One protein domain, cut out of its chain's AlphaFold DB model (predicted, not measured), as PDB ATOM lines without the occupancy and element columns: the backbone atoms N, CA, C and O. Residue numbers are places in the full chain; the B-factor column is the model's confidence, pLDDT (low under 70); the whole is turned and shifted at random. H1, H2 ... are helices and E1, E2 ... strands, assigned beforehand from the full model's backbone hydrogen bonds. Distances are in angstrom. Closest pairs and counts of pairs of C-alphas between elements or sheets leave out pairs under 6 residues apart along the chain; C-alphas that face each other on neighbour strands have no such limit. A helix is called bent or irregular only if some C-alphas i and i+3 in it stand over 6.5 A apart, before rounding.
ATOM      1  N   ASP A  29      20.929 -56.959 -46.705       41.19
ATOM      2  CA  ASP A  29      20.522 -55.677 -47.250       41.19
ATOM      3  C   ASP A  29      20.081 -54.750 -46.104       41.19
ATOM      4  O   ASP A  29      18.950 -54.845 -45.628       41.19
ATOM      5  N   GLU A  30      20.980 -53.891 -45.613       50.28
ATOM      6  CA  GLU A  30      20.668 -52.904 -44.564       50.28
ATOM      7  C   GLU A  30      19.475 -52.017 -44.968       50.28
ATOM      8  O   GLU A  30      18.716 -51.571 -44.110       50.28
ATOM      9  N   THR A  31      19.239 -51.854 -46.277       51.91
ATOM     10  CA  THR A  31      18.116 -51.077 -46.817       51.91
ATOM     11  C   THR A  31      16.753 -51.743 -46.613       51.91
ATOM     12  O   THR A  31      15.751 -51.046 -46.491       51.91
ATOM     13  N   ASN A  32      16.677 -53.077 -46.528       49.59
ATOM     14  CA  ASN A  32      15.389 -53.755 -46.331       49.59
ATOM     15  C   ASN A  32      14.893 -53.641 -44.889       49.59
ATOM     16  O   ASN A  32      13.693 -53.475 -44.690       49.59
ATOM     17  N   ASN A  33      15.802 -53.690 -43.910       55.34
ATOM     18  CA  ASN A  33      15.442 -53.579 -42.496       55.34
ATOM     19  C   ASN A  33      14.985 -52.146 -42.155       55.34
ATOM     20  O   ASN A  33      13.993 -51.949 -41.464       55.34
ATOM     21  N   GLU A  34      15.630 -51.135 -42.752       62.84
ATOM     22  CA  GLU A  34      15.250 -49.728 -42.570       62.84
ATOM     23  C   GLU A  34      13.838 -49.406 -43.104       62.84
ATOM     24  O   GLU A  34      13.130 -48.575 -42.530       62.84
ATOM     25  N   ILE A  35      13.410 -50.070 -44.186       65.81
ATOM     26  CA  ILE A  35      12.071 -49.891 -44.772       65.81
ATOM     27  C   ILE A  35      10.998 -50.547 -43.904       65.81
ATOM     28  O   ILE A  35       9.905 -49.995 -43.766       65.81
ATOM     29  N   THR A  36      11.276 -51.730 -43.353       70.38
ATOM     30  CA  THR A  36      10.320 -52.437 -42.499       70.38
ATOM     31  C   THR A  36      10.192 -51.784 -41.134       70.38
ATOM     32  O   THR A  36       9.119 -51.883 -40.557       70.38
ATOM     33  N   ASP A  37      11.214 -51.083 -40.634       80.50
ATOM     34  CA  ASP A  37      11.182 -50.459 -39.304       80.50
ATOM     35  C   ASP A  37      10.231 -49.249 -39.272       80.50
ATOM     36  O   ASP A  37       9.527 -49.027 -38.287       80.50
ATOM     37  N   LYS A  38      10.130 -48.503 -40.377       89.00
ATOM     38  CA  LYS A  38       9.394 -47.231 -40.452       89.00
ATOM     39  C   LYS A  38       7.926 -47.412 -40.845       89.00
ATOM     40  O   LYS A  38       7.565 -48.323 -41.590       89.00
ATOM     41  N   TRP A  39       7.060 -46.503 -40.394       95.38
ATOM     42  CA  TRP A  39       5.742 -46.310 -41.011       95.38
ATOM     43  C   TRP A  39       5.913 -45.461 -42.273       95.38
ATOM     44  O   TRP A  39       6.309 -44.296 -42.222       95.38
ATOM     45  N   LEU A  40       5.628 -46.051 -43.431       96.00
ATOM     46  CA  LEU A  40       5.766 -45.381 -44.716       96.00
ATOM     47  C   LEU A  40       4.530 -44.545 -45.037       96.00
ATOM     48  O   LEU A  40       3.398 -45.015 -44.952       96.00
ATOM     49  N   PHE A  41       4.762 -43.324 -45.505       96.94
ATOM     50  CA  PHE A  41       3.724 -42.460 -46.054       96.94
ATOM     51  C   PHE A  41       4.071 -42.087 -47.492       96.94
ATOM     52  O   PHE A  41       5.242 -41.875 -47.819       96.94
ATOM     53  N   ALA A  42       3.062 -42.002 -48.352       97.31
ATOM     54  CA  ALA A  42       3.198 -41.579 -49.739       97.31
ATOM     55  C   ALA A  42       1.974 -40.772 -50.189       97.31
ATOM     56  O   ALA A  42       0.881 -40.924 -49.646       97.31
ATOM     57  N   MET A  43       2.148 -39.946 -51.220       97.25
ATOM     58  CA  MET A  43       1.008 -39.433 -51.980       97.25
ATOM     59  C   MET A  43       0.590 -40.483 -53.004       97.25
ATOM     60  O   MET A  43       1.452 -41.157 -53.578       97.25
ATOM     61  N   ASP A  44      -0.704 -40.570 -53.297       97.31
ATOM     62  CA  ASP A  44      -1.164 -41.345 -54.442       97.31
ATOM     63  C   ASP A  44      -0.657 -40.735 -55.764       97.31
ATOM     64  O   ASP A  44      -0.347 -39.538 -55.877       97.31
ATOM     65  N   ASN A  45      -0.574 -41.579 -56.789       93.88
ATOM     66  CA  ASN A  45      -0.202 -41.180 -58.133       93.88
ATOM     67  C   ASN A  45      -1.333 -40.387 -58.796       93.88
ATOM     68  O   ASN A  45      -2.493 -40.788 -58.786       93.88
ATOM     69  N   ASN A  46      -0.970 -39.299 -59.477       87.38
ATOM     70  CA  ASN A  46      -1.927 -38.474 -60.223       87.38
ATOM     71  C   ASN A  46      -2.390 -39.125 -61.544       87.38
ATOM     72  O   ASN A  46      -3.312 -38.628 -62.188       87.38
ATOM     73  N   ASP A  47      -1.730 -40.202 -61.976       88.06
ATOM     74  CA  ASP A  47      -2.124 -40.995 -63.139       88.06
ATOM     75  C   ASP A  47      -3.100 -42.095 -62.717       88.06
ATOM     76  O   ASP A  47      -2.761 -42.959 -61.908       88.06
ATOM     77  N   TYR A  48      -4.289 -42.096 -63.322       81.81
ATOM     78  CA  TYR A  48      -5.343 -43.078 -63.075       81.81
ATOM     79  C   TYR A  48      -4.845 -44.527 -63.167       81.81
ATOM     80  O   TYR A  48      -5.228 -45.357 -62.347       81.81
ATOM     81  N   GLN A  49      -3.968 -44.842 -64.128       85.06
ATOM     82  CA  GLN A  49      -3.475 -46.215 -64.320       85.06
ATOM     83  C   GLN A  49      -2.554 -46.687 -63.191       85.06
ATOM     84  O   GLN A  49      -2.398 -47.890 -62.967       85.06
ATOM     85  N   ASN A  50      -1.937 -45.741 -62.484       90.44
ATOM     86  CA  ASN A  50      -0.963 -45.997 -61.431       90.44
ATOM     87  C   ASN A  50      -1.463 -45.609 -60.036       90.44
ATOM     88  O   ASN A  50      -0.786 -45.921 -59.059       90.44
ATOM     89  N   SER A  51      -2.636 -44.985 -59.928       96.56
ATOM     90  CA  SER A  51      -3.266 -44.652 -58.653       96.56
ATOM     91  C   SER A  51      -3.603 -45.913 -57.862       96.56
ATOM     92  O   SER A  51      -4.269 -46.837 -58.344       96.56
ATOM     93  N   VAL A  52      -3.146 -45.931 -56.618       97.69
ATOM     94  CA  VAL A  52      -3.435 -46.963 -55.631       97.69
ATOM     95  C   VAL A  52      -4.929 -46.968 -55.313       97.69
ATOM     96  O   VAL A  52      -5.534 -48.042 -55.293       97.69
ATOM     97  N   GLN A  53      -5.550 -45.790 -55.162       97.12
ATOM     98  CA  GLN A  53      -6.989 -45.676 -54.918       97.12
ATOM     99  C   GLN A  53      -7.804 -46.394 -55.999       97.12
ATOM    100  O   GLN A  53      -8.692 -47.193 -55.684       97.12
ATOM    101  N   TYR A  54      -7.494 -46.139 -57.274       96.62
ATOM    102  CA  TYR A  54      -8.219 -46.745 -58.389       96.62
ATOM    103  C   TYR A  54      -7.935 -48.241 -58.526       96.62
ATOM    104  O   TYR A  54      -8.878 -49.017 -58.690       96.62
ATOM    105  N   LYS A  55      -6.673 -48.674 -58.389       97.12
ATOM    106  CA  LYS A  55      -6.300 -50.099 -58.441       97.12
ATOM    107  C   LYS A  55      -7.045 -50.930 -57.396       97.12
ATOM    108  O   LYS A  55      -7.512 -52.018 -57.713       97.12
ATOM    109  N   TYR A  56      -7.203 -50.405 -56.183       97.38
ATOM    110  CA  TYR A  56      -7.898 -51.093 -55.091       97.38
ATOM    111  C   TYR A  56      -9.387 -50.728 -54.979       97.38
ATOM    112  O   TYR A  56     -10.052 -51.131 -54.025       97.38
ATOM    113  N   ASN A  57      -9.945 -49.983 -55.941       96.50
ATOM    114  CA  ASN A  57     -11.347 -49.550 -55.936       96.50
ATOM    115  C   ASN A  57     -11.774 -48.914 -54.591       96.50
ATOM    116  O   ASN A  57     -12.858 -49.182 -54.053       96.50
ATOM    117  N   ALA A  58     -10.888 -48.108 -54.004       96.06
ATOM    118  CA  ALA A  58     -11.092 -47.440 -52.722       96.06
ATOM    119  C   ALA A  58     -12.010 -46.219 -52.901       96.06
ATOM    120  O   ALA A  58     -11.581 -45.067 -52.959       96.06
ATOM    121  N   SER A  59     -13.314 -46.479 -53.022       94.12
ATOM    122  CA  SER A  59     -14.335 -45.440 -53.232       94.12
ATOM    123  C   SER A  59     -14.716 -44.671 -51.958       94.12
ATOM    124  O   SER A  59     -15.613 -43.834 -51.997       94.12
ATOM    125  N   ALA A  60     -14.110 -45.005 -50.820       95.38
ATOM    126  CA  ALA A  60     -14.267 -44.326 -49.540       95.38
ATOM    127  C   ALA A  60     -12.938 -44.391 -48.782       95.38
ATOM    128  O   ALA A  60     -12.171 -45.334 -48.978       95.38
ATOM    129  N   ILE A  61     -12.684 -43.417 -47.914       95.81
ATOM    130  CA  ILE A  61     -11.506 -43.405 -47.046       95.81
ATOM    131  C   ILE A  61     -11.914 -43.364 -45.560       95.81
ATOM    132  O   ILE A  61     -12.939 -42.755 -45.234       95.81
ATOM    133  N   PRO A  62     -11.139 -44.005 -44.666       97.94
ATOM    134  CA  PRO A  62     -10.017 -44.880 -45.005       97.94
ATOM    135  C   PRO A  62     -10.504 -46.202 -45.634       97.94
ATOM    136  O   PRO A  62     -11.617 -46.663 -45.377       97.94
ATOM    137  N   THR A  63      -9.691 -46.786 -46.512       98.56
ATOM    138  CA  THR A  63      -9.831 -48.170 -46.986       98.56
ATOM    139  C   THR A  63      -8.561 -48.903 -46.605       98.56
ATOM    140  O   THR A  63      -7.477 -48.481 -46.999       98.56
ATOM    141  N   LEU A  64      -8.696 -50.007 -45.876       98.62
ATOM    142  CA  LEU A  64      -7.558 -50.793 -45.427       98.62
ATOM    143  C   LEU A  64      -7.505 -52.123 -46.175       98.62
ATOM    144  O   LEU A  64      -8.524 -52.799 -46.357       98.62
ATOM    145  N   VAL A  65      -6.303 -52.494 -46.602       98.81
ATOM    146  CA  VAL A  65      -6.022 -53.740 -47.308       98.81
ATOM    147  C   VAL A  65      -4.878 -54.449 -46.602       98.81
ATOM    148  O   VAL A  65      -3.842 -53.842 -46.345       98.81
ATOM    149  N   ILE A  66      -5.051 -55.736 -46.306       98.81
ATOM    150  CA  ILE A  66      -3.964 -56.577 -45.793       98.81
ATOM    151  C   ILE A  66      -3.563 -57.535 -46.897       98.81
ATOM    152  O   ILE A  66      -4.406 -58.254 -47.447       98.81
ATOM    153  N   ILE A  67      -2.278 -57.505 -47.224       98.75
ATOM    154  CA  ILE A  67      -1.652 -58.340 -48.240       98.75
ATOM    155  C   ILE A  67      -0.659 -59.242 -47.519       98.75
ATOM    156  O   ILE A  67       0.180 -58.757 -46.760       98.75
ATOM    157  N   ASP A  68      -0.775 -60.549 -47.711       98.44
ATOM    158  CA  ASP A  68       0.124 -61.507 -47.080       98.44
ATOM    159  C   ASP A  68       1.487 -61.600 -47.788       98.44
ATOM    160  O   ASP A  68       1.731 -61.001 -48.839       98.44
ATOM    161  N   LYS A  69       2.383 -62.405 -47.208       97.50
ATOM    162  CA  LYS A  69       3.740 -62.641 -47.720       97.50
ATOM    163  C   LYS A  69       3.789 -63.193 -49.152       97.50
ATOM    164  O   LYS A  69       4.821 -63.063 -49.811       97.50
ATOM    165  N   ASP A  70       2.720 -63.821 -49.638       96.94
ATOM    166  CA  ASP A  70       2.665 -64.409 -50.978       96.94
ATOM    167  C   ASP A  70       2.138 -63.396 -52.019       96.94
ATOM    168  O   ASP A  70       2.243 -63.621 -53.232       96.94
ATOM    169  N   GLY A  71       1.688 -62.224 -51.555       97.62
ATOM    170  CA  GLY A  71       1.130 -61.149 -52.369       97.62
ATOM    171  C   GLY A  71      -0.382 -61.264 -52.553       97.62
ATOM    172  O   GLY A  71      -0.930 -60.661 -53.482       97.62
ATOM    173  N   ASP A  72      -1.057 -62.031 -51.699       98.38
ATOM    174  CA  ASP A  72      -2.495 -62.232 -51.760       98.38
ATOM    175  C   ASP A  72      -3.224 -61.272 -50.821       98.38
ATOM    176  O   ASP A  72      -2.811 -61.025 -49.693       98.38
ATOM    177  N   VAL A  73      -4.330 -60.702 -51.303       98.69
ATOM    178  CA  VAL A  73      -5.214 -59.867 -50.489       98.69
ATOM    179  C   VAL A  73      -6.034 -60.786 -49.598       98.69
ATOM    180  O   VAL A  73      -6.775 -61.637 -50.096       98.69
ATOM    181  N   ILE A  74      -5.931 -60.584 -48.289       98.62
ATOM    182  CA  ILE A  74      -6.605 -61.401 -47.269       98.62
ATOM    183  C   ILE A  74      -7.602 -60.592 -46.435       98.62
ATOM    184  O   ILE A  74      -8.474 -61.155 -45.775       98.62
ATOM    185  N   PHE A  75      -7.522 -59.263 -46.515       98.62
ATOM    186  CA  PHE A  75      -8.487 -58.339 -45.931       98.62
ATOM    187  C   PHE A  75      -8.680 -57.136 -46.851       98.62
ATOM    188  O   PHE A  75      -7.717 -56.614 -47.409       98.62
ATOM    189  N   TYR A  76      -9.928 -56.695 -46.980       98.44
ATOM    190  CA  TYR A  76     -10.312 -55.459 -47.652       98.44
ATOM    191  C   TYR A  76     -11.567 -54.920 -46.972       98.44
ATOM    192  O   TYR A  76     -12.616 -55.574 -46.998       98.44
ATOM    193  N   ASN A  77     -11.488 -53.736 -46.374       98.25
ATOM    194  CA  ASN A  77     -12.654 -53.096 -45.776       98.25
ATOM    195  C   ASN A  77     -12.534 -51.564 -45.785       98.25
ATOM    196  O   ASN A  77     -11.451 -51.002 -45.954       98.25
ATOM    197  N   ARG A  78     -13.685 -50.894 -45.696       97.56
ATOM    198  CA  ARG A  78     -13.835 -49.439 -45.797       97.56
ATOM    199  C   ARG A  78     -14.370 -48.901 -44.477       97.56
ATOM    200  O   ARG A  78     -15.303 -49.478 -43.925       97.56
ATOM    201  N   GLY A  79     -13.893 -47.730 -44.071       97.06
ATOM    202  CA  GLY A  79     -14.232 -47.099 -42.796       97.06
ATOM    203  C   GLY A  79     -13.099 -47.230 -41.781       97.06
ATOM    204  O   GLY A  79     -12.057 -47.787 -42.095       97.06
ATOM    205  N   LYS A  80     -13.289 -46.672 -40.578       97.50
ATOM    206  CA  LYS A  80     -12.307 -46.771 -39.486       97.50
ATOM    207  C   LYS A  80     -12.220 -48.223 -39.006       97.50
ATOM    208  O   LYS A  80     -13.258 -48.852 -38.801       97.50
ATOM    209  N   HIS A  81     -11.006 -48.705 -38.773       98.12
ATOM    210  CA  HIS A  81     -10.744 -50.023 -38.202       98.12
ATOM    211  C   HIS A  81     -10.062 -49.888 -36.845       98.12
ATOM    212  O   HIS A  81      -9.122 -49.107 -36.710       98.12
ATOM    213  N   ASP A  82     -10.527 -50.667 -35.875       97.56
ATOM    214  CA  ASP A  82      -9.884 -50.803 -34.566       97.56
ATOM    215  C   ASP A  82      -8.815 -51.902 -34.634       97.56
ATOM    216  O   ASP A  82      -8.960 -52.867 -35.397       97.56
ATOM    217  N   LYS A  83      -7.751 -51.797 -33.833       97.50
ATOM    218  CA  LYS A  83      -6.649 -52.774 -33.860       97.50
ATOM    219  C   LYS A  83      -7.117 -54.207 -33.582       97.50
ATOM    220  O   LYS A  83      -6.621 -55.145 -34.207       97.50
ATOM    221  N   GLU A  84      -8.116 -54.398 -32.714       98.12
ATOM    222  CA  GLU A  84      -8.627 -55.724 -32.341       98.12
ATOM    223  C   GLU A  84      -9.246 -56.457 -33.532       98.12
ATOM    224  O   GLU A  84      -9.212 -57.687 -33.593       98.12
ATOM    225  N   LEU A  85      -9.794 -55.710 -34.495       97.88
ATOM    226  CA  LEU A  85     -10.286 -56.281 -35.741       97.88
ATOM    227  C   LEU A  85      -9.131 -56.749 -36.634       97.88
ATOM    228  O   LEU A  85      -9.274 -57.759 -37.319       97.88
ATOM    229  N   LEU A  86      -8.010 -56.023 -36.652       98.38
ATOM    230  CA  LEU A  86      -6.902 -56.251 -37.584       98.38
ATOM    231  C   LEU A  86      -5.955 -57.366 -37.132       98.38
ATOM    232  O   LEU A  86      -5.499 -58.143 -37.974       98.38
ATOM    233  N   ILE A  87      -5.704 -57.487 -35.823       98.44
ATOM    234  CA  ILE A  87      -4.783 -58.473 -35.227       98.44
ATOM    235  C   ILE A  87      -4.996 -59.895 -35.781       98.44
ATOM    236  O   ILE A  87      -4.040 -60.482 -36.296       98.44
ATOM    237  N   PRO A  88      -6.223 -60.462 -35.796       98.50
ATOM    238  CA  PRO A  88      -6.424 -61.819 -36.298       98.50
ATOM    239  C   PRO A  88      -6.039 -61.991 -37.771       98.50
ATOM    240  O   PRO A  88      -5.586 -63.068 -38.159       98.50
ATOM    241  N   TYR A  89      -6.230 -60.968 -38.606       98.56
ATOM    242  CA  TYR A  89      -5.873 -61.022 -40.025       98.56
ATOM    243  C   TYR A  89      -4.366 -60.900 -40.229       98.56
ATOM    244  O   TYR A  89      -3.806 -61.645 -41.030       98.56
ATOM    245  N   ILE A  90      -3.710 -60.014 -39.478       98.44
ATOM    246  CA  ILE A  90      -2.253 -59.855 -39.500       98.44
ATOM    247  C   ILE A  90      -1.581 -61.163 -39.086       98.44
ATOM    248  O   ILE A  90      -0.733 -61.678 -39.811       98.44
ATOM    249  N   GLU A  91      -2.014 -61.771 -37.981       98.38
ATOM    250  CA  GLU A  91      -1.467 -63.055 -37.551       98.38
ATOM    251  C   GLU A  91      -1.660 -64.158 -38.596       98.38
ATOM    252  O   GLU A  91      -0.757 -64.965 -38.824       98.38
ATOM    253  N   GLN A  92      -2.834 -64.220 -39.229       98.44
ATOM    254  CA  GLN A  92      -3.095 -65.198 -40.281       98.44
ATOM    255  C   GLN A  92      -2.219 -64.959 -41.515       98.44
ATOM    256  O   GLN A  92      -1.753 -65.937 -42.106       98.44
ATOM    257  N   ALA A  93      -1.971 -63.698 -41.880       98.25
ATOM    258  CA  ALA A  93      -1.089 -63.314 -42.977       98.25
ATOM    259  C   ALA A  93       0.370 -63.710 -42.694       98.25
ATOM    260  O   ALA A  93       1.010 -64.328 -43.545       98.25
ATOM    261  N   ILE A  94       0.864 -63.457 -41.475       97.31
ATOM    262  CA  ILE A  94       2.209 -63.867 -41.029       97.31
ATOM    263  C   ILE A  94       2.336 -65.398 -41.052       97.31
ATOM    264  O   ILE A  94       3.307 -65.950 -41.570       97.31
ATOM    265  N   LYS A  95       1.327 -66.109 -40.532       97.62
ATOM    266  CA  LYS A  95       1.308 -67.581 -40.473       97.62
ATOM    267  C   LYS A  95       1.061 -68.239 -41.840       97.62
ATOM    268  O   LYS A  95       1.238 -69.448 -41.955       97.62
ATOM    269  N   GLY A  96       0.633 -67.488 -42.860       96.50
ATOM    270  CA  GLY A  96       0.239 -68.031 -44.167       96.50
ATOM    271  C   GLY A  96      -0.996 -68.936 -44.097       96.50
ATOM    272  O   GLY A  96      -1.057 -69.961 -44.770       96.50
ATOM    273  N   THR A  97      -1.951 -68.598 -43.229       97.50
ATOM    274  CA  THR A  97      -3.169 -69.396 -42.968       97.50
ATOM    275  C   THR A  97      -4.458 -68.685 -43.373       97.50
ATOM    276  O   THR A  97      -5.542 -69.251 -43.236       97.50
ATOM    277  N   ALA A  98      -4.352 -67.445 -43.854       96.62
ATOM    278  CA  ALA A  98      -5.496 -66.623 -44.201       96.62
ATOM    279  C   ALA A  98      -6.236 -67.141 -45.445       96.62
ATOM    280  O   ALA A  98      -5.648 -67.720 -46.361       96.62
ATOM    281  N   ASN A  99      -7.538 -66.868 -45.509       96.75
ATOM    282  CA  ASN A  99      -8.313 -67.105 -46.722       96.75
ATOM    283  C   ASN A  99      -8.045 -65.996 -47.745       96.75
ATOM    284  O   ASN A  99      -8.257 -64.816 -47.466       96.75
ATOM    285  N   LYS A 100      -7.645 -66.388 -48.954       97.69
ATOM    286  CA  LYS A 100      -7.425 -65.473 -50.074       97.69
ATOM    287  C   LYS A 100      -8.739 -64.857 -50.567       97.69
ATOM    288  O   LYS A 100      -9.654 -65.580 -50.961       97.69
ATOM    289  N   LEU A 101      -8.791 -63.527 -50.635       97.75
ATOM    290  CA  LEU A 101      -9.860 -62.764 -51.295       97.75
ATOM    291  C   LEU A 101      -9.537 -62.482 -52.769       97.75
ATOM    292  O   LEU A 101     -10.437 -62.360 -53.596       97.75
ATOM    293  N   GLY A 102      -8.250 -62.394 -53.109       97.50
ATOM    294  CA  GLY A 102      -7.767 -62.156 -54.466       97.50
ATOM    295  C   GLY A 102      -6.251 -61.990 -54.505       97.50
ATOM    296  O   GLY A 102      -5.595 -61.997 -53.470       97.50
ATOM    297  N   THR A 103      -5.679 -61.863 -55.700       97.75
ATOM    298  CA  THR A 103      -4.267 -61.475 -55.852       97.75
ATOM    299  C   THR A 103      -4.169 -59.951 -55.799       97.75
ATOM    300  O   THR A 103      -5.011 -59.269 -56.388       97.75
ATOM    301  N   SER A 104      -3.161 -59.416 -55.111       97.50
ATOM    302  CA  SER A 104      -2.926 -57.969 -55.074       97.50
ATOM    303  C   SER A 104      -2.609 -57.394 -56.461       97.50
ATOM    304  O   SER A 104      -2.131 -58.090 -57.361       97.50
ATOM    305  N   ILE A 105      -2.899 -56.105 -56.648       97.25
ATOM    306  CA  ILE A 105      -2.577 -55.375 -57.877       97.25
ATOM    307  C   ILE A 105      -1.321 -54.552 -57.614       97.25
ATOM    308  O   ILE A 105      -1.283 -53.755 -56.675       97.25
ATOM    309  N   ASP A 106      -0.305 -54.746 -58.455       97.44
ATOM    310  CA  ASP A 106       0.984 -54.080 -58.291       97.44
ATOM    311  C   ASP A 106       0.876 -52.566 -58.503       97.44
ATOM    312  O   ASP A 106       0.123 -52.083 -59.361       97.44
ATOM    313  N   PHE A 107       1.650 -51.819 -57.727       97.50
ATOM    314  CA  PHE A 107       1.752 -50.370 -57.805       97.50
ATOM    315  C   PHE A 107       3.131 -49.913 -57.342       97.50
ATOM    316  O   PHE A 107       3.808 -50.597 -56.574       97.50
ATOM    317  N   THR A 108       3.498 -48.714 -57.787       97.62
ATOM    318  CA  THR A 108       4.711 -48.030 -57.357       97.62
ATOM    319  C   THR A 108       4.363 -46.632 -56.878       97.62
ATOM    320  O   THR A 108       3.672 -45.903 -57.586       97.62
ATOM    321  N   VAL A 109       4.853 -46.246 -55.704       97.38
ATOM    322  CA  VAL A 109       4.731 -44.887 -55.160       97.38
ATOM    323  C   VAL A 109       6.086 -44.400 -54.667       97.38
ATOM    324  O   VAL A 109       6.960 -45.196 -54.319       97.38
ATOM    325  N   LYS A 110       6.261 -43.077 -54.634       96.25
ATOM    326  CA  LYS A 110       7.398 -42.454 -53.960       96.25
ATOM    327  C   LYS A 110       6.985 -42.083 -52.540       96.25
ATOM    328  O   LYS A 110       6.033 -41.325 -52.357       96.25
ATOM    329  N   THR A 111       7.678 -42.629 -51.554       95.75
ATOM    330  CA  THR A 111       7.410 -42.388 -50.133       95.75
ATOM    331  C   THR A 111       8.052 -41.076 -49.674       95.75
ATOM    332  O   THR A 111       8.933 -40.516 -50.335       95.75
ATOM    333  N   PHE A 112       7.620 -40.554 -48.527       94.44
ATOM    334  CA  PHE A 112       8.071 -39.253 -48.014       94.44
ATOM    335  C   PHE A 112       9.536 -39.235 -47.566       94.44
ATOM    336  O   PHE A 112      10.142 -38.167 -47.518       94.44
ATOM    337  N   ASN A 113      10.132 -40.402 -47.321       90.00
ATOM    338  CA  ASN A 113      11.571 -40.566 -47.098       90.00
ATOM    339  C   ASN A 113      12.381 -40.630 -48.419       90.00
ATOM    340  O   ASN A 113      13.574 -40.909 -48.392       90.00
ATOM    341  N   ASN A 114      11.751 -40.323 -49.563       90.00
ATOM    342  CA  ASN A 114      12.306 -40.357 -50.921       90.00
ATOM    343  C   ASN A 114      12.629 -41.746 -51.492       90.00
ATOM    344  O   ASN A 114      13.261 -41.819 -52.549       90.00
ATOM    345  N   GLU A 115      12.154 -42.822 -50.876       90.88
ATOM    346  CA  GLU A 115      12.299 -44.169 -51.425       90.88
ATOM    347  C   GLU A 115      11.226 -44.479 -52.476       90.88
ATOM    348  O   GLU A 115      10.148 -43.880 -52.529       90.88
ATOM    349  N   THR A 116      11.537 -45.439 -53.346       95.38
ATOM    350  CA  THR A 116      10.566 -46.010 -54.281       95.38
ATOM    351  C   THR A 116      10.004 -47.282 -53.665       95.38
ATOM    352  O   THR A 116      10.714 -48.278 -53.529       95.38
ATOM    353  N   PHE A 117       8.716 -47.272 -53.338       96.50
ATOM    354  CA  PHE A 117       7.998 -48.459 -52.901       96.50
ATOM    355  C   PHE A 117       7.302 -49.102 -54.098       96.50
ATOM    356  O   PHE A 117       6.436 -48.476 -54.702       96.50
ATOM    357  N   THR A 118       7.639 -50.354 -54.411       97.44
ATOM    358  CA  THR A 118       6.912 -51.182 -55.387       97.44
ATOM    359  C   THR A 118       6.395 -52.431 -54.690       97.44
ATOM    360  O   THR A 118       7.196 -53.186 -54.134       97.44
ATOM    361  N   LEU A 119       5.080 -52.664 -54.733       97.81
ATOM    362  CA  LEU A 119       4.435 -53.745 -53.980       97.81
ATOM    363  C   LEU A 119       4.984 -55.130 -54.355       97.81
ATOM    364  O   LEU A 119       5.281 -55.933 -53.473       97.81
ATOM    365  N   SER A 120       5.177 -55.414 -55.645       97.06
ATOM    366  CA  SER A 120       5.722 -56.700 -56.101       97.06
ATOM    367  C   SER A 120       7.129 -56.996 -55.566       97.06
ATOM    368  O   SER A 120       7.488 -58.165 -55.409       97.06
ATOM    369  N   GLY A 121       7.895 -55.958 -55.217       96.44
ATOM    370  CA  GLY A 121       9.197 -56.072 -54.558       96.44
ATOM    371  C   GLY A 121       9.125 -56.408 -53.065       96.44
ATOM    372  O   GLY A 121      10.170 -56.594 -52.451       96.44
ATOM    373  N   LYS A 122       7.926 -56.479 -52.471       96.06
ATOM    374  CA  LYS A 122       7.707 -56.747 -51.038       96.06
ATOM    375  C   LYS A 122       7.179 -58.147 -50.735       96.06
ATOM    376  O   LYS A 122       6.843 -58.434 -49.590       96.06
ATOM    377  N   LYS A 123       7.175 -59.052 -51.721       94.25
ATOM    378  CA  LYS A 123       6.949 -60.484 -51.466       94.25
ATOM    379  C   LYS A 123       7.852 -60.982 -50.334       94.25
ATOM    380  O   LYS A 123       9.014 -60.595 -50.242       94.25
ATOM    381  N   GLY A 124       7.303 -61.838 -49.484       95.00
ATOM    382  CA  GLY A 124       7.923 -62.280 -48.236       95.00
ATOM    383  C   GLY A 124       7.525 -61.454 -47.010       95.00
ATOM    384  O   GLY A 124       7.729 -61.938 -45.903       95.00
ATOM    385  N   HIS A 125       6.914 -60.279 -47.185       96.00
ATOM    386  CA  HIS A 125       6.465 -59.414 -46.091       96.00
ATOM    387  C   HIS A 125       4.945 -59.280 -46.096       96.00
ATOM    388  O   HIS A 125       4.322 -59.274 -47.159       96.00
ATOM    389  N   VAL A 126       4.351 -59.123 -44.913       98.19
ATOM    390  CA  VAL A 126       2.960 -58.675 -44.802       98.19
ATOM    391  C   VAL A 126       2.921 -57.169 -45.042       98.19
ATOM    392  O   VAL A 126       3.730 -56.429 -44.482       98.19
ATOM    393  N   VAL A 127       1.984 -56.708 -45.867       98.56
ATOM    394  CA  VAL A 127       1.770 -55.283 -46.141       98.56
ATOM    395  C   VAL A 127       0.391 -54.875 -45.637       98.56
ATOM    396  O   VAL A 127      -0.627 -55.399 -46.094       98.56
ATOM    397  N   LEU A 128       0.365 -53.915 -44.716       98.62
ATOM    398  CA  LEU A 128      -0.829 -53.188 -44.309       98.62
ATOM    399  C   LEU A 128      -0.903 -51.903 -45.143       98.62
ATOM    400  O   LEU A 128      -0.144 -50.961 -44.918       98.62
ATOM    401  N   LEU A 129      -1.780 -51.888 -46.142       98.81
ATOM    402  CA  LEU A 129      -1.993 -50.740 -47.018       98.81
ATOM    403  C   LEU A 129      -3.202 -49.940 -46.529       98.81
ATOM    404  O   LEU A 129      -4.340 -50.404 -46.608       98.81
ATOM    405  N   ASP A 130      -2.944 -48.727 -46.059       98.69
ATOM    406  CA  ASP A 130      -3.942 -47.769 -45.597       98.69
ATOM    407  C   ASP A 130      -4.147 -46.678 -46.655       98.69
ATOM    408  O   ASP A 130      -3.316 -45.794 -46.851       98.69
ATOM    409  N   ILE A 131      -5.252 -46.753 -47.390       98.56
ATOM    410  CA  ILE A 131      -5.624 -45.751 -48.389       98.56
ATOM    411  C   ILE A 131      -6.460 -44.695 -47.676       98.56
ATOM    412  O   ILE A 131      -7.609 -44.945 -47.296       98.56
ATOM    413  N   MET A 132      -5.877 -43.519 -47.487       97.69
ATOM    414  CA  MET A 132      -6.363 -42.506 -46.557       97.69
ATOM    415  C   MET A 132      -6.313 -41.104 -47.171       97.69
ATOM    416  O   MET A 132      -5.998 -40.923 -48.345       97.69
ATOM    417  N   GLY A 133      -6.689 -40.100 -46.387       95.19
ATOM    418  CA  GLY A 133      -6.511 -38.698 -46.738       95.19
ATOM    419  C   GLY A 133      -6.471 -37.844 -45.481       95.19
ATOM    420  O   GLY A 133      -7.120 -38.162 -44.478       95.19
ATOM    421  N   VAL A 134      -5.729 -36.745 -45.510       88.19
ATOM    422  CA  VAL A 134      -5.888 -35.692 -44.501       88.19
ATOM    423  C   VAL A 134      -7.269 -35.025 -44.624       88.19
ATOM    424  O   VAL A 134      -7.978 -35.170 -45.616       88.19
ATOM    425  N   GLY A 135      -7.739 -34.375 -43.557       84.31
ATOM    426  CA  GLY A 135      -9.079 -33.762 -43.538       84.31
ATOM    427  C   GLY A 135     -10.255 -34.755 -43.498       84.31
ATOM    428  O   GLY A 135     -11.408 -34.332 -43.465       84.31
ATOM    429  N   CYS A 136      -9.983 -36.061 -43.444       89.31
ATOM    430  CA  CYS A 136     -10.946 -37.136 -43.216       89.31
ATOM    431  C   CYS A 136     -10.960 -37.501 -41.717       89.31
ATOM    432  O   CYS A 136     -10.017 -38.134 -41.237       89.31
ATOM    433  N   PRO A 137     -12.008 -37.144 -40.943       93.69
ATOM    434  CA  PRO A 137     -12.035 -37.422 -39.505       93.69
ATOM    435  C   PRO A 137     -11.885 -38.911 -39.142       93.69
ATOM    436  O   PRO A 137     -11.140 -39.207 -38.209       93.69
ATOM    437  N   PRO A 138     -12.504 -39.866 -39.872       96.38
ATOM    438  CA  PRO A 138     -12.268 -41.288 -39.622       96.38
ATOM    439  C   PRO A 138     -10.817 -41.718 -39.859       96.38
ATOM    440  O   PRO A 138     -10.329 -42.586 -39.145       96.38
ATOM    441  N   CYS A 139     -10.121 -41.102 -40.819       96.25
ATOM    442  CA  CYS A 139      -8.718 -41.385 -41.110       96.25
ATOM    443  C   CYS A 139      -7.828 -40.946 -39.939       96.25
ATOM    444  O   CYS A 139      -7.026 -41.735 -39.453       96.25
ATOM    445  N   VAL A 140      -8.049 -39.736 -39.409       94.25
ATOM    446  CA  VAL A 140      -7.340 -39.237 -38.216       94.25
ATOM    447  C   VAL A 140      -7.590 -40.144 -37.008       94.25
ATOM    448  O   VAL A 140      -6.655 -40.495 -36.297       94.25
ATOM    449  N   ALA A 141      -8.837 -40.578 -36.800       95.88
ATOM    450  CA  ALA A 141      -9.191 -41.475 -35.701       95.88
ATOM    451  C   ALA A 141      -8.593 -42.890 -35.830       95.88
ATOM    452  O   ALA A 141      -8.562 -43.613 -34.839       95.88
ATOM    453  N   GLN A 142      -8.158 -43.300 -37.026       97.19
ATOM    454  CA  GLN A 142      -7.552 -44.611 -37.276       97.19
ATOM    455  C   GLN A 142      -6.046 -44.628 -36.965       97.19
ATOM    456  O   GLN A 142      -5.504 -45.689 -36.670       97.19
ATOM    457  N   MET A 143      -5.366 -43.477 -36.994       96.56
ATOM    458  CA  MET A 143      -3.905 -43.420 -36.836       96.56
ATOM    459  C   MET A 143      -3.393 -44.026 -35.516       96.56
ATOM    460  O   MET A 143      -2.445 -44.806 -35.588       96.56
ATOM    461  N   PRO A 144      -4.019 -43.790 -34.340       96.88
ATOM    462  CA  PRO A 144      -3.584 -44.428 -33.094       96.88
ATOM    463  C   PRO A 144      -3.688 -45.960 -33.132       96.88
ATOM    464  O   PRO A 144      -2.800 -46.652 -32.650       96.88
ATOM    465  N   GLU A 145      -4.731 -46.501 -33.770       97.94
ATOM    466  CA  GLU A 145      -4.920 -47.952 -33.917       97.94
ATOM    467  C   GLU A 145      -3.786 -48.563 -34.752       97.94
ATOM    468  O   GLU A 145      -3.208 -49.587 -34.391       97.94
ATOM    469  N   LEU A 146      -3.429 -47.910 -35.863       97.81
ATOM    470  CA  LEU A 146      -2.343 -48.362 -36.735       97.81
ATOM    471  C   LEU A 146      -0.962 -48.152 -36.109       97.81
ATOM    472  O   LEU A 146      -0.061 -48.951 -36.357       97.81
ATOM    473  N   GLN A 147      -0.800 -47.127 -35.269       96.56
ATOM    474  CA  GLN A 147       0.413 -46.931 -34.484       96.56
ATOM    475  C   GLN A 147       0.633 -48.101 -33.524       96.56
ATOM    476  O   GLN A 147       1.740 -48.626 -33.449       96.56
ATOM    477  N   GLU A 148      -0.413 -48.543 -32.825       96.44
ATOM    478  CA  GLU A 148      -0.317 -49.691 -31.924       96.44
ATOM    479  C   GLU A 148       0.019 -50.979 -32.684       96.44
ATOM    480  O   GLU A 148       0.921 -51.706 -32.271       96.44
ATOM    481  N   ILE A 149      -0.600 -51.207 -33.849       97.31
ATOM    482  CA  ILE A 149      -0.209 -52.299 -34.757       97.31
ATOM    483  C   ILE A 149       1.270 -52.187 -35.142       97.31
ATOM    484  O   ILE A 149       2.001 -53.176 -35.098       97.31
ATOM    485  N   LYS A 150       1.746 -50.991 -35.499       95.12
ATOM    486  CA  LYS A 150       3.146 -50.791 -35.879       95.12
ATOM    487  C   LYS A 150       4.104 -51.081 -34.722       95.12
ATOM    488  O   LYS A 150       5.136 -51.710 -34.938       95.12
ATOM    489  N   MET A 151       3.756 -50.661 -33.509       93.94
ATOM    490  CA  MET A 151       4.541 -50.927 -32.301       93.94
ATOM    491  C   MET A 151       4.573 -52.416 -31.937       93.94
ATOM    492  O   MET A 151       5.601 -52.902 -31.475       93.94
ATOM    493  N   GLU A 152       3.464 -53.131 -32.130       95.62
ATOM    494  CA  GLU A 152       3.347 -54.550 -31.782       95.62
ATOM    495  C   GLU A 152       4.055 -55.461 -32.790       95.62
ATOM    496  O   GLU A 152       4.767 -56.381 -32.390       95.62
ATOM    497  N   TYR A 153       3.894 -55.193 -34.088       95.12
ATOM    498  CA  TYR A 153       4.408 -56.065 -35.147       95.12
ATOM    499  C   TYR A 153       5.737 -55.602 -35.751       95.12
ATOM    500  O   TYR A 153       6.390 -56.385 -36.435       95.12
ATOM    501  N   GLY A 154       6.172 -54.362 -35.507       91.44
ATOM    502  CA  GLY A 154       7.485 -53.863 -35.922       91.44
ATOM    503  C   GLY A 154       7.803 -54.163 -37.390       91.44
ATOM    504  O   GLY A 154       7.125 -53.661 -38.288       91.44
ATOM    505  N   ASN A 155       8.827 -54.993 -37.613       92.00
ATOM    506  CA  ASN A 155       9.316 -55.401 -38.934       92.00
ATOM    507  C   ASN A 155       8.519 -56.519 -39.608       92.00
ATOM    508  O   ASN A 155       8.671 -56.727 -40.812       92.00
ATOM    509  N   ASP A 156       7.667 -57.225 -38.869       93.38
ATOM    510  CA  ASP A 156       6.854 -58.305 -39.432       93.38
ATOM    511  C   ASP A 156       5.772 -57.758 -40.381       93.38
ATOM    512  O   ASP A 156       5.272 -58.481 -41.248       93.38
ATOM    513  N   VAL A 157       5.427 -56.471 -40.239       96.19
ATOM    514  CA  VAL A 157       4.411 -55.780 -41.037       96.19
ATOM    515  C   VAL A 157       4.963 -54.475 -41.600       96.19
ATOM    516  O   VAL A 157       5.297 -53.532 -40.879       96.19
ATOM    517  N   ILE A 158       4.960 -54.378 -42.927       97.56
ATOM    518  CA  ILE A 158       5.170 -53.111 -43.620       97.56
ATOM    519  C   ILE A 158       3.859 -52.334 -43.584       97.56
ATOM    520  O   ILE A 158       2.874 -52.741 -44.198       97.56
ATOM    521  N   LEU A 159       3.860 -51.197 -42.899       97.81
ATOM    522  CA  LEU A 159       2.727 -50.285 -42.858       97.81
ATOM    523  C   LEU A 159       2.951 -49.138 -43.849       97.81
ATOM    524  O   LEU A 159       3.909 -48.375 -43.712       97.81
ATOM    525  N   LEU A 160       2.073 -49.034 -44.849       98.25
ATOM    526  CA  LEU A 160       2.100 -47.988 -45.869       98.25
ATOM    527  C   LEU A 160       0.763 -47.246 -45.902       98.25
ATOM    528  O   LEU A 160      -0.247 -47.817 -46.311       98.25
ATOM    529  N   SER A 161       0.782 -45.960 -45.562       98.25
ATOM    530  CA  SER A 161      -0.359 -45.060 -45.738       98.25
ATOM    531  C   SER A 161      -0.205 -44.222 -47.012       98.25
ATOM    532  O   SER A 161       0.799 -43.533 -47.205       98.25
ATOM    533  N   VAL A 162      -1.203 -44.265 -47.892       98.31
ATOM    534  CA  VAL A 162      -1.228 -43.536 -49.170       98.31
ATOM    535  C   VAL A 162      -2.336 -42.487 -49.135       98.31
ATOM    536  O   VAL A 162      -3.514 -42.837 -49.061       98.31
ATOM    537  N   ASP A 163      -1.960 -41.209 -49.205       97.69
ATOM    538  CA  ASP A 163      -2.901 -40.085 -49.226       97.69
ATOM    539  C   ASP A 163      -3.466 -39.859 -50.639       97.69
ATOM    540  O   ASP A 163      -2.718 -39.604 -51.588       97.69
ATOM    541  N   VAL A 164      -4.792 -39.930 -50.782       96.25
ATOM    542  CA  VAL A 164      -5.501 -39.826 -52.073       96.25
ATOM    543  C   VAL A 164      -5.827 -38.395 -52.508       96.25
ATOM    544  O   VAL A 164      -6.563 -38.199 -53.474       96.25
ATOM    545  N   ARG A 165      -5.301 -37.377 -51.816       92.44
ATOM    546  CA  ARG A 165      -5.578 -35.953 -52.063       92.44
ATOM    547  C   ARG A 165      -7.068 -35.622 -51.957       92.44
ATOM    548  O   ARG A 165      -7.612 -34.908 -52.805       92.44
ATOM    549  N   PHE A 166      -7.732 -36.158 -50.935       82.38
ATOM    550  CA  PHE A 166      -9.180 -36.052 -50.732       82.38
ATOM    551  C   PHE A 166      -9.722 -34.613 -50.838       82.38
ATOM    552  O   PHE A 166     -10.787 -34.404 -51.422       82.38
ATOM    553  N   THR A 167      -8.984 -33.620 -50.337       83.06
ATOM    554  CA  THR A 167      -9.291 -32.182 -50.458       83.06
ATOM    555  C   THR A 167      -8.211 -31.380 -51.202       83.06
ATOM    556  O   THR A 167      -8.190 -30.152 -51.140       83.06
ATOM    557  N   GLY A 168      -7.355 -32.053 -51.982       84.31
ATOM    558  CA  GLY A 168      -6.317 -31.427 -52.810       84.31
ATOM    559  C   GLY A 168      -4.981 -31.221 -52.095       84.31
ATOM    560  O   GLY A 168      -4.268 -30.255 -52.364       84.31
ATOM    561  N   GLU A 169      -4.648 -32.102 -51.161       88.50
ATOM    562  CA  GLU A 169      -3.559 -31.891 -50.219       88.50
ATOM    563  C   GLU A 169      -2.182 -32.206 -50.801       88.50
ATOM    564  O   GLU A 169      -2.014 -32.918 -51.802       88.50
ATOM    565  N   THR A 170      -1.173 -31.608 -50.172       93.94
ATOM    566  CA  THR A 170       0.235 -31.779 -50.521       93.94
ATOM    567  C   THR A 170       0.929 -32.662 -49.495       93.94
ATOM    568  O   THR A 170       0.454 -32.815 -48.370       93.94
ATOM    569  N   GLN A 171       2.092 -33.201 -49.861       94.38
ATOM    570  CA  GLN A 171       2.929 -33.976 -48.948       94.38
ATOM    571  C   GLN A 171       3.239 -33.192 -47.663       94.38
ATOM    572  O   GLN A 171       3.184 -33.752 -46.572       94.38
ATOM    573  N   GLU A 172       3.503 -31.888 -47.769       94.31
ATOM    574  CA  GLU A 172       3.762 -31.023 -46.616       94.31
ATOM    575  C   GLU A 172       2.571 -31.001 -45.657       94.31
ATOM    576  O   GLU A 172       2.767 -31.031 -44.445       94.31
ATOM    577  N   LYS A 173       1.337 -31.006 -46.182       94.12
ATOM    578  CA  LYS A 173       0.138 -31.030 -45.343       94.12
ATOM    579  C   LYS A 173      -0.030 -32.359 -44.612       94.12
ATOM    580  O   LYS A 173      -0.434 -32.367 -43.447       94.12
ATOM    581  N   VAL A 174       0.289 -33.469 -45.274       95.00
ATOM    582  CA  VAL A 174       0.287 -34.797 -44.645       95.00
ATOM    583  C   VAL A 174       1.330 -34.863 -43.535       95.00
ATOM    584  O   VAL A 174       1.006 -35.277 -42.427       95.00
ATOM    585  N   ILE A 175       2.541 -34.363 -43.788       93.94
ATOM    586  CA  ILE A 175       3.613 -34.292 -42.786       93.94
ATOM    587  C   ILE A 175       3.220 -33.397 -41.605       93.94
ATOM    588  O   ILE A 175       3.451 -33.766 -40.461       93.94
ATOM    589  N   GLU A 176       2.601 -32.243 -41.856       92.94
ATOM    590  CA  GLU A 176       2.105 -31.361 -40.793       92.94
ATOM    591  C   GLU A 176       1.051 -32.064 -39.920       92.94
ATOM    592  O   GLU A 176       1.037 -31.890 -38.705       92.94
ATOM    593  N   THR A 177       0.175 -32.863 -40.536       92.81
ATOM    594  CA  THR A 177      -0.962 -33.496 -39.852       92.81
ATOM    595  C   THR A 177      -0.558 -34.760 -39.093       92.81
ATOM    596  O   THR A 177      -1.022 -34.974 -37.978       92.81
ATOM    597  N   TYR A 178       0.299 -35.595 -39.685       93.81
ATOM    598  CA  TYR A 178       0.665 -36.919 -39.170       93.81
ATOM    599  C   TYR A 178       2.144 -37.029 -38.782       93.81
ATOM    600  O   TYR A 178       2.670 -38.129 -38.638       93.81
ATOM    601  N   GLY A 179       2.835 -35.901 -38.601       89.88
ATOM    602  CA  GLY A 179       4.272 -35.866 -38.315       89.88
ATOM    603  C   GLY A 179       4.691 -36.682 -37.088       89.88
ATOM    604  O   GLY A 179       5.796 -37.217 -37.072       89.88
ATOM    605  N   GLU A 180       3.801 -36.839 -36.104       90.06
ATOM    606  CA  GLU A 180       4.032 -37.686 -34.924       90.06
ATOM    607  C   GLU A 180       4.148 -39.185 -35.248       90.06
ATOM    608  O   GLU A 180       4.812 -39.905 -34.513       90.06
ATOM    609  N   TYR A 181       3.556 -39.642 -36.358       88.31
ATOM    610  CA  TYR A 181       3.598 -41.036 -36.815       88.31
ATOM    611  C   TYR A 181       4.704 -41.288 -37.848       88.31
ATOM    612  O   TYR A 181       5.178 -42.410 -37.985       88.31
ATOM    613  N   ILE A 182       5.116 -40.248 -38.583       81.31
ATOM    614  CA  ILE A 182       6.114 -40.334 -39.666       81.31
ATOM    615  C   ILE A 182       7.553 -40.433 -39.127       81.31
ATOM    616  O   ILE A 182       8.435 -40.937 -39.821       81.31
TER     617      ILE A 182
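Overview. This is residues 29 to 182 of the 184 residues of a protein of Thermoplasmata archaeon M9B1D (UniProt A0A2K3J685). One twisted sheet of five strands has three helices over one of its faces, H5 over E7 and E6, H3 over E6 and E2, and H6 over the edge strand E1. A small hairpin, E4 and E5, packs on E1 through E4, away from H5 and H6, while H1, at the start of the printed part, reaches the sheet with its residues 35 to 37. The printed part has 154 residues, with six named helices and seven named strands in the order H1 E1 H2 E2 E3 H3 E4 E5 H4 E6 H5 E7 H6. The sheet's order is E1 E7 E6 E2 E3, mixed parallel and antiparallel, and the class is mixed, helices and strands. The whole is compact, with a radius of gyration of the C-alphas of 14.1 A, and rounded, with spans of 39, 33 and 31 A.

Along the chain. H1, residues 30 to 37, begins at C-alpha 30 (20.668, -52.904, -44.564) and is 11.1 A long. E1 is residues 40 to 43, and H2 is residues 52 to 55. E2, residues 63 to 67, measures 13.1 A and E3, residues 72 to 78, 18.1 A. H3, residues 83 to 95, is 18.1 A long and only just irregular: C-alphas 85 and 88 are 6.8 A apart. E4 is residues 108 to 110, E5 116 to 118 and H4 119 to 122. E6, residues 126 to 132, is 18.7 A long and begins at C-alpha 126 (2.960, -58.675, -44.802). H5, residues 137 to 156, is 28.2 A long; it has a kink of 61 degrees near residue 150 and is irregular, with C-alphas 152 and 155 9.4 A apart. E7, residues 157 to 163, is 19.2 A long. H6, residues 171 to 182, is 11.7 A long, is irregular, with C-alphas 177 and 180 8.2 A apart, and ends at C-alpha 182 (6.114, -40.334, -39.666).

Arrangement. E7 and E6 are parallel at 19 degrees, with N 160 and O 128 2.9 A apart, within hydrogen-bond range. E1 and E7 are parallel at 23 degrees, with N 161 and O 40 at 2.8 A. E6 and E2 are antiparallel at 167 degrees, with N 129 and O 65 at 2.8 A. The hairpin E2 and E3 is antiparallel at 166 degrees, with N 64 and O 77 at 2.9 A. H3, H5 and H6 are on the same face, two layers with the sheet. Their heights over the sheet are 9.0 A, 8.6 A and 9.8 A, and each runs along the strands; for H5 the angle to E7 is 13 degrees on the local plane. H3 and H5 touch, closest at the C-alphas of Lys 83 and Glu 145, 5.1 A apart, and run the same way at a shallow tilt of 34 degrees, only just short of steep. H5 and H6 are close but not clearly touching, with the C-alphas of Gln 147 and Tyr 181 7.1 A apart. H1 touches H5 with residues 154 to 156 of H5 alone, closest at the C-alphas of Thr 36 and Asn 155, 4.7 A. H1, H2 and H4 only graze the sheet. In the antiparallel hairpin E4 and E5, N 109 and O 117 are 2.9 A apart; the closest C-alphas of E4 and E1 are those of Lys 110 and Ala 42, 6.0 A. Every O i to N i+4 pair is within range in H1, but 7 of 9 in H3, 12 of 16 in H5 and 6 of 8 in H6; H2 and H4 are too short for such a pair.

Size, cuts and confidence. The C-alphas farthest apart are those of Thr 97 and Gly 168, 39.3 A. The printed part has no cut. The link from H3 to E4 is long, with 12 residues, and its residues 102 to 103 pair antiparallel with residues 72 to 73 of E3. The mean pLDDT of the printed part is 93.3; residues 29 to 35 are under 70.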